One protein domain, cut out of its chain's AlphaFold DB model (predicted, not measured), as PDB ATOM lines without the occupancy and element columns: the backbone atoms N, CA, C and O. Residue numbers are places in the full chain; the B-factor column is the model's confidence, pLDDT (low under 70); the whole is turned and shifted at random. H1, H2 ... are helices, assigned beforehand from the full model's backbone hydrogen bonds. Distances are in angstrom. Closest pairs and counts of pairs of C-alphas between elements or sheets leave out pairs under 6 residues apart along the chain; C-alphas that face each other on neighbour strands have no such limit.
ATOM      1  N   ASP A   4     114.393 104.414  59.798       78.38
ATOM      2  CA  ASP A   4     114.690 103.534  58.659       78.38
ATOM      3  C   ASP A   4     114.165 102.101  58.840       78.38
ATOM      4  O   ASP A   4     113.760 101.453  57.878       78.38
ATOM      5  N   LEU A   5     114.123 101.600  60.080       81.25
ATOM      6  CA  LEU A   5     113.703 100.228  60.365       81.25
ATOM      7  C   LEU A   5     112.186 100.051  60.199       81.25
ATOM      8  O   LEU A   5     111.731  99.007  59.732       81.25
ATOM      9  N   PHE A   6     111.403 101.080  60.538       85.38
ATOM     10  CA  PHE A   6     109.959 101.088  60.308       85.38
ATOM     11  C   PHE A   6     109.628 101.237  58.827       85.38
ATOM     12  O   PHE A   6     108.750 100.532  58.338       85.38
ATOM     13  N   ASP A   7     110.349 102.103  58.112       90.88
ATOM     14  CA  ASP A   7     110.158 102.272  56.673       90.88
ATOM     15  C   ASP A   7     110.500 100.984  55.911       90.88
ATOM     16  O   ASP A   7     109.736 100.595  55.028       90.88
ATOM     17  N   GLN A   8     111.575 100.285  56.291       92.69
ATOM     18  CA  GLN A   8     111.931  98.989  55.711       92.69
ATOM     19  C   GLN A   8     110.888  97.915  56.041       92.69
ATOM     20  O   GLN A   8     110.426  97.207  55.152       92.69
ATOM     21  N   THR A   9     110.481  97.804  57.307       92.25
ATOM     22  CA  THR A   9     109.490  96.799  57.729       92.25
ATOM     23  C   THR A   9     108.138  97.036  57.054       92.25
ATOM     24  O   THR A   9     107.480  96.083  56.645       92.25
ATOM     25  N   ALA A  10     107.727  98.296  56.881       93.25
ATOM     26  CA  ALA A  10     106.520  98.653  56.142       93.25
ATOM     27  C   ALA A  10     106.576  98.188  54.678       93.25
ATOM     28  O   ALA A  10     105.565  97.710  54.166       93.25
ATOM     29  N   ASP A  11     107.740  98.273  54.029       94.81
ATOM     30  CA  ASP A  11     107.929  97.787  52.657       94.81
ATOM     31  C   ASP A  11     107.860  96.262  52.591       94.81
ATOM     32  O   ASP A  11     107.154  95.712  51.752       94.81
ATOM     33  N   GLU A  12     108.501  95.563  53.529       95.50
ATOM     34  CA  GLU A  12     108.421  94.103  53.604       95.50
ATOM     35  C   GLU A  12     106.994  93.600  53.869       95.50
ATOM     36  O   GLU A  12     106.564  92.608  53.275       95.50
ATOM     37  N   LEU A  13     106.239  94.289  54.732       94.12
ATOM     38  CA  LEU A  13     104.822  94.006  54.965       94.12
ATOM     39  C   LEU A  13     104.000  94.261  53.712       94.12
ATOM     40  O   LEU A  13     103.191  93.415  53.335       94.12
ATOM     41  N   TRP A  14     104.216  95.402  53.054       95.12
ATOM     42  CA  TRP A  14     103.520  95.715  51.819       95.12
ATOM     43  C   TRP A  14     103.793  94.628  50.783       95.12
ATOM     44  O   TRP A  14     102.846  94.070  50.239       95.12
ATOM     45  N   ASP A  15     105.041  94.206  50.601       95.06
ATOM     46  CA  ASP A  15     105.450  93.112  49.709       95.06
ATOM     47  C   ASP A  15     105.003  91.710  50.154       95.06
ATOM     48  O   ASP A  15     105.295  90.722  49.481       95.06
ATOM     49  N   LEU A  16     104.236  91.606  51.243       93.50
ATOM     50  CA  LEU A  16     103.696  90.361  51.783       93.50
ATOM     51  C   LEU A  16     104.788  89.350  52.183       93.50
ATOM     52  O   LEU A  16     104.561  88.136  52.139       93.50
ATOM     53  N   LYS A  17     105.972  89.819  52.605       95.44
ATOM     54  CA  LYS A  17     107.020  88.936  53.138       95.44
ATOM     55  C   LYS A  17     106.528  88.244  54.404       95.44
ATOM     56  O   LYS A  17     106.268  88.880  55.424       95.44
ATOM     57  N   LEU A  18     106.491  86.912  54.368       91.25
ATOM     58  CA  LEU A  18     106.010  86.099  55.485       91.25
ATOM     59  C   LEU A  18     106.775  86.371  56.790       91.25
ATOM     60  O   LEU A  18     106.160  86.441  57.848       91.25
ATOM     61  N   SER A  19     108.095  86.575  56.722       92.12
ATOM     62  CA  SER A  19     108.923  86.897  57.892       92.12
ATOM     63  C   SER A  19     108.488  88.192  58.582       92.12
ATOM     64  O   SER A  19     108.402  88.222  59.808       92.12
ATOM     65  N   ALA A  20     108.162  89.229  57.806       91.94
ATOM     66  CA  ALA A  20     107.689  90.507  58.325       91.94
ATOM     67  C   ALA A  20     106.271  90.391  58.900       91.94
ATOM     68  O   ALA A  20     105.990  90.907  59.972       91.94
ATOM     69  N   ILE A  21     105.374  89.645  58.248       92.19
ATOM     70  CA  ILE A  21     104.013  89.431  58.770       92.19
ATOM     71  C   ILE A  21     104.047  88.630  60.084       92.19
ATOM     72  O   ILE A  21     103.271  88.892  61.002       92.19
ATOM     73  N   VAL A  22     104.950  87.652  60.209       91.69
ATOM     74  CA  VAL A  22     105.116  86.877  61.448       91.69
ATOM     75  C   VAL A  22     105.711  87.735  62.572       91.69
ATOM     76  O   VAL A  22     105.273  87.599  63.718       91.69
ATOM     77  N   SER A  23     106.647  88.643  62.269       90.00
ATOM     78  CA  SER A  23     107.282  89.498  63.282       90.00
ATOM     79  C   SER A  23     106.325  90.517  63.918       90.00
ATOM     80  O   SER A  23     106.546  90.907  65.061       90.00
ATOM     81  N   ILE A  24     105.204  90.855  63.264       88.00
ATOM     82  CA  ILE A  24     104.129  91.711  63.814       88.00
ATOM     83  C   ILE A  24     103.583  91.197  65.158       88.00
ATOM     84  O   ILE A  24     103.096  91.972  65.980       88.00
ATOM     85  N   LYS A  25     103.646  89.884  65.410       84.75
ATOM     86  CA  LYS A  25     103.197  89.309  66.689       84.75
ATOM     87  C   LYS A  25     104.130  89.623  67.856       84.75
ATOM     88  O   LYS A  25     103.704  89.513  69.001       84.75
ATOM     89  N   ALA A  26     105.389  89.948  67.571       86.00
ATOM     90  CA  ALA A  26     106.411  90.206  68.578       86.00
ATOM     91  C   ALA A  26     106.513  91.689  68.969       86.00
ATOM     92  O   ALA A  26     107.176  91.995  69.956       86.00
ATOM     93  N   ILE A  27     105.871  92.585  68.214       88.25
ATOM     94  CA  ILE A  27     105.895  94.030  68.470       88.25
ATOM     95  C   ILE A  27     104.698  94.474  69.313       88.25
ATOM     96  O   ILE A  27     103.608  93.884  69.253       88.25
ATOM     97  N   ASP A  28     104.895  95.543  70.079       90.62
ATOM     98  CA  ASP A  28     103.847  96.108  70.922       90.62
ATOM     99  C   ASP A  28     102.802  96.918  70.120       90.62
ATOM    100  O   ASP A  28     102.924  97.154  68.914       90.62
ATOM    101  N   ASP A  29     101.722  97.333  70.788       90.25
ATOM    102  CA  ASP A  29     100.641  98.097  70.152       90.25
ATOM    103  C   ASP A  29     101.104  99.475  69.638       90.25
ATOM    104  O   ASP A  29     100.554  99.987  68.660       90.25
ATOM    105  N   LYS A  30     102.130 100.072  70.258       90.56
ATOM    106  CA  LYS A  30     102.673 101.378  69.870       90.56
ATOM    107  C   LYS A  30     103.506 101.262  68.594       90.56
ATOM    108  O   LYS A  30     103.333 102.067  67.680       90.56
ATOM    109  N   GLU A  31     104.384 100.267  68.516       91.75
ATOM    110  CA  GLU A  31     105.174  99.933  67.330       91.75
ATOM    111  C   GLU A  31     104.270  99.537  66.163       91.75
ATOM    112  O   GLU A  31     104.475  99.981  65.032       91.75
ATOM    113  N   ARG A  32     103.217  98.764  66.443       92.88
ATOM    114  CA  ARG A  32     102.221  98.393  65.437       92.88
ATOM    115  C   ARG A  32     101.500  99.615  64.879       92.88
ATOM    116  O   ARG A  32     101.420  99.755  63.662       92.88
ATOM    117  N   GLY A  33     101.042 100.525  65.742       93.31
ATOM    118  CA  GLY A  33     100.426 101.781  65.309       93.31
ATOM    119  C   GLY A  33     101.377 102.653  64.481       93.31
ATOM    120  O   GLY A  33     100.962 103.261  63.496       93.31
ATOM    121  N   ALA A  34     102.670 102.671  64.823       92.38
ATOM    122  CA  ALA A  34     103.682 103.363  64.027       92.38
ATOM    123  C   ALA A  34     103.862 102.735  62.631       92.38
ATOM    124  O   ALA A  34     103.978 103.469  61.648       92.38
ATOM    125  N   LEU A  35     103.833 101.402  62.513       92.88
ATOM    126  CA  LEU A  35     103.880 100.707  61.220       92.88
ATOM    127  C   LEU A  35     102.628 100.956  60.381       92.88
ATOM    128  O   LEU A  35     102.751 101.261  59.200       92.88
ATOM    129  N   GLU A  36     101.439 100.885  60.979       95.06
ATOM    130  CA  GLU A  36     100.176 101.199  60.297       95.06
ATOM    131  C   GLU A  36     100.184 102.637  59.757       95.06
ATOM    132  O   GLU A  36      99.871 102.866  58.587       95.06
ATOM    133  N   ALA A  37     100.629 103.604  60.569       94.69
ATOM    134  CA  ALA A  37     100.786 104.994  60.146       94.69
ATOM    135  C   ALA A  37     101.846 105.153  59.041       94.69
ATOM    136  O   ALA A  37     101.666 105.951  58.120       94.69
ATOM    137  N   THR A  38     102.934 104.381  59.099       94.38
ATOM    138  CA  THR A  38     103.983 104.382  58.069       94.38
ATOM    139  C   THR A  38     103.461 103.828  56.744       94.38
ATOM    140  O   THR A  38     103.670 104.453  55.704       94.38
ATOM    141  N   ILE A  39     102.720 102.715  56.766       94.44
ATOM    142  CA  ILE A  39     102.078 102.141  55.575       94.44
ATOM    143  C   ILE A  39     101.073 103.138  54.989       94.44
ATOM    144  O   ILE A  39     101.100 103.391  53.786       94.44
ATOM    145  N   LEU A  40     100.252 103.777  55.829       95.38
ATOM    146  CA  LEU A  40      99.324 104.820  55.390       95.38
ATOM    147  C   LEU A  40     100.059 105.997  54.730       95.38
ATOM    148  O   LEU A  40      99.653 106.443  53.661       95.38
ATOM    149  N   ARG A  41     101.154 106.475  55.332       95.06
ATOM    150  CA  ARG A  41     101.974 107.571  54.793       95.06
ATOM    151  C   ARG A  41     102.608 107.214  53.447       95.06
ATOM    152  O   ARG A  41     102.612 108.053  52.554       95.06
ATOM    153  N   LYS A  42     103.170 106.006  53.309       94.50
ATOM    154  CA  LYS A  42     103.908 105.581  52.104       94.50
ATOM    155  C   LYS A  42     102.990 105.174  50.958       94.50
ATOM    156  O   LYS A  42     103.249 105.530  49.813       94.50
ATOM    157  N   TYR A  43     101.932 104.431  51.265       94.56
ATOM    158  CA  TYR A  43     101.091 103.774  50.264       94.56
ATOM    159  C   TYR A  43      99.704 104.406  50.124       94.56
ATOM    160  O   TYR A  43      98.953 104.030  49.229       94.56
ATOM    161  N   GLY A  44      99.339 105.356  50.992       94.06
ATOM    162  CA  GLY A  44      98.028 106.012  50.968       94.06
ATOM    163  C   GLY A  44      96.871 105.082  51.342       94.06
ATOM    164  O   GLY A  44      95.716 105.384  51.047       94.06
ATOM    165  N   LYS A  45      97.165 103.931  51.959       93.56
ATOM    166  CA  LYS A  45      96.189 102.890  52.285       93.56
ATOM    167  C   LYS A  45      96.220 102.593  53.779       93.56
ATOM    168  O   LYS A  45      97.267 102.271  54.333       93.56
ATOM    169  N   ALA A  46      95.062 102.698  54.423       93.31
ATOM    170  CA  ALA A  46      94.910 102.318  55.820       93.31
ATOM    171  C   ALA A  46      94.815 100.791  55.932       93.31
ATOM    172  O   ALA A  46      94.014 100.164  55.237       93.31
ATOM    173  N   VAL A  47      95.620 100.205  56.815       94.12
ATOM    174  CA  VAL A  47      95.628  98.767  57.110       94.12
ATOM    175  C   VAL A  47      95.572  98.551  58.613       94.12
ATOM    176  O   VAL A  47      96.067  99.383  59.368       94.12
ATOM    177  N   SER A  48      95.001  97.421  59.036       93.38
ATOM    178  CA  SER A  48      95.166  96.942  60.405       93.38
ATOM    179  C   SER A  48      96.115  95.753  60.419       93.38
ATOM    180  O   SER A  48      95.894  94.753  59.740       93.38
ATOM    181  N   LEU A  49      97.166  95.870  61.221       92.94
ATOM    182  CA  LEU A  49      98.162  94.836  61.475       92.94
ATOM    183  C   LEU A  49      97.799  94.011  62.725       92.94
ATOM    184  O   LEU A  49      98.629  93.283  63.264       92.94
ATOM    185  N   LYS A  50      96.567  94.134  63.234       91.75
ATOM    186  CA  LYS A  50      96.095  93.412  64.418       91.75
ATOM    187  C   LYS A  50      95.495  92.061  64.029       91.75
ATOM    188  O   LYS A  50      94.653  91.982  63.141       91.75
ATOM    189  N   GLY A  51      95.857  91.015  64.770       89.06
ATOM    190  CA  GLY A  51      95.264  89.684  64.639       89.06
ATOM    191  C   GLY A  51      96.286  88.594  64.327       89.06
ATOM    192  O   GLY A  51      97.452  88.664  64.718       89.06
ATOM    193  N   THR A  52      95.820  87.540  63.663       91.44
ATOM    194  CA  THR A  52      96.653  86.427  63.195       91.44
ATOM    195  C   THR A  52      97.429  86.797  61.929       91.44
ATOM    196  O   THR A  52      97.086  87.742  61.226       91.44
ATOM    197  N   THR A  53      98.469  86.022  61.617       91.69
ATOM    198  CA  THR A  53      99.294  86.197  60.409       91.69
ATOM    199  C   THR A  53      98.440  86.215  59.137       91.69
ATOM    200  O   THR A  53      98.652  87.070  58.282       91.69
ATOM    201  N   ASP A  54      97.437  85.336  59.043       92.19
ATOM    202  CA  ASP A  54      96.532  85.285  57.891       92.19
ATOM    203  C   ASP A  54      95.631  86.523  57.811       92.19
ATOM    204  O   ASP A  54      95.516  87.120  56.747       92.19
ATOM    205  N   GLN A  55      95.084  86.995  58.937       92.62
ATOM    206  CA  GLN A  55      94.276  88.225  58.963       92.62
ATOM    207  C   GLN A  55      95.075  89.457  58.528       92.62
ATOM    208  O   GLN A  55      94.572  90.280  57.765       92.62
ATOM    209  N   VAL A  56      96.324  89.581  58.987       93.25
ATOM    210  CA  VAL A  56      97.213  90.682  58.588       93.25
ATOM    211  C   VAL A  56      97.532  90.596  57.096       93.25
ATOM    212  O   VAL A  56      97.453  91.597  56.386       93.25
ATOM    213  N   ARG A  57      97.839  89.394  56.597       94.06
ATOM    214  CA  ARG A  57      98.069  89.150  55.169       94.06
ATOM    215  C   ARG A  57      96.848  89.535  54.329       94.06
ATOM    216  O   ARG A  57      97.004  90.235  53.331       94.06
ATOM    217  N   ASP A  58      95.657  89.107  54.727       94.50
ATOM    218  CA  ASP A  58      94.417  89.402  54.012       94.50
ATOM    219  C   ASP A  58      94.099  90.902  54.025       94.50
ATOM    220  O   ASP A  58      93.710  91.451  52.994       94.50
ATOM    221  N   ALA A  59      94.334  91.591  55.147       94.00
ATOM    222  CA  ALA A  59      94.181  93.041  55.243       94.00
ATOM    223  C   ALA A  59      95.130  93.789  54.290       94.00
ATOM    224  O   ALA A  59      94.709  94.718  53.599       94.00
ATOM    225  N   LEU A  60      96.393  93.356  54.198       93.88
ATOM    226  CA  LEU A  60      97.377  93.918  53.265       93.88
ATOM    227  C   LEU A  60      96.980  93.668  51.801       93.88
ATOM    228  O   LEU A  60      97.050  94.578  50.976       93.88
ATOM    229  N   ILE A  61      96.505  92.461  51.471       94.31
ATOM    230  CA  ILE A  61      95.997  92.132  50.128       94.31
ATOM    231  C   ILE A  61      94.765  92.980  49.787       94.31
ATOM    232  O   ILE A  61      94.661  93.483  48.669       94.31
ATOM    233  N   ALA A  62      93.835  93.151  50.729       93.81
ATOM    234  CA  ALA A  62      92.629  93.946  50.530       93.81
ATOM    235  C   ALA A  62      92.951  95.427  50.285       93.81
ATOM    236  O   ALA A  62      92.352  96.041  49.408       93.81
ATOM    237  N   ALA A  63      93.930  95.986  50.998       93.06
ATOM    238  CA  ALA A  63      94.365  97.369  50.819       93.06
ATOM    239  C   ALA A  63      95.061  97.636  49.472       93.06
ATOM    240  O   ALA A  63      95.010  98.761  48.966       93.06
ATOM    241  N   LYS A  64      95.695  96.609  48.890       89.00
ATOM    242  CA  LYS A  64      96.356  96.659  47.575       89.00
ATOM    243  C   LYS A  64      95.401  96.615  46.381       89.00
ATOM    244  O   LYS A  64      95.826  96.973  45.282       89.00
ATOM    245  N   LYS A  65      94.165  96.154  46.574       85.56
ATOM    246  CA  LYS A  65      93.116  96.222  45.549       85.56
ATOM    247  C   LYS A  65      92.594  97.655  45.397       85.56
ATOM    248  O   LYS A  65      92.101  97.938  44.288       85.56
TER     249      LYS A  65
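Overview. This is residues 4 to 65 of the 65 residues of an uncharacterized protein of Bradyrhizobium stylosanthis (UniProt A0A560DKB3). H3 and H4 run roughly the same way with a gap between them; H1 and the short H2 lie over one side of that gap, and the link of residues 44 to 52 crosses its other side on the way from the end of H3 to the beginning of H4. H1 crosses H3 nearly at right angles, while H2 folds back beside the end of H1 and meets the first part of H4. The printed part has 62 residues with four named helices, H1, H2, H3 and H4 in that order, and no named strand; its class is all helix. The whole is compact, with a radius of gyration of the C-alphas of 10.0 A, and rounded, spanning 27 by 24 by 17 A.

Arrangement. H1, residues 4 to 14, touches H2, residues 18 to 23, at a steep tilt of 50 degrees, and they run opposite ways; their closest C-alphas are those of Leu 13 and Ala 20, 5.6 A apart. H1 also touches H3, residues 29 to 43, which meets it with residues 34 to 39 alone. Their closest C-alphas are those of Ala 10 and Ile 39, 5.7 A apart, and their lines are about perpendicular at 72 degrees, but only just. H4, residues 53 to 64, touches H2 with residues 53 to 57 alone. The closest C-alphas of these two are those of Ile 21 and Thr 53, 6.0 A apart; the tilt is steep, 64 degrees, and they run opposite ways. H1 and H4 are close but not clearly touching, with the C-alphas of Trp 14 and Leu 60 closest at 6.6 A. H2 and H3 are apart, and so are H3 and H4. The helix packing is mostly crossed: of the three touching pairs, 0 are at a shallow tilt. In H1, H2, H3 and H4 every O i to N i+4 pair is within hydrogen-bond range.

Along the chain. H1 begins at C-alpha 4, (114.690, 103.534, 58.659), and measures 15.3 A from first to last C-alpha. H2, residues 18 to 23, measures 8.6 A. H3, the longest helix with 15 residues, starts at C-alpha 29, (100.641, 98.097, 70.152), and measures 20.7 A. H4 measures 16.8 A and ends at C-alpha 64, (96.356, 96.659, 47.575).

Size, cuts and confidence. The two C-alphas farthest apart are those of Asp 28 and Lys 65, 27.5 A. The printed part has no cut and ends at residue 65, the chain's last residue. The links H1 to H2 and H2 to H3 are tight, and the link H3 to H4, of 9 residues, is short. The mean pLDDT of the printed part is 92.0, and no printed residue is under 70.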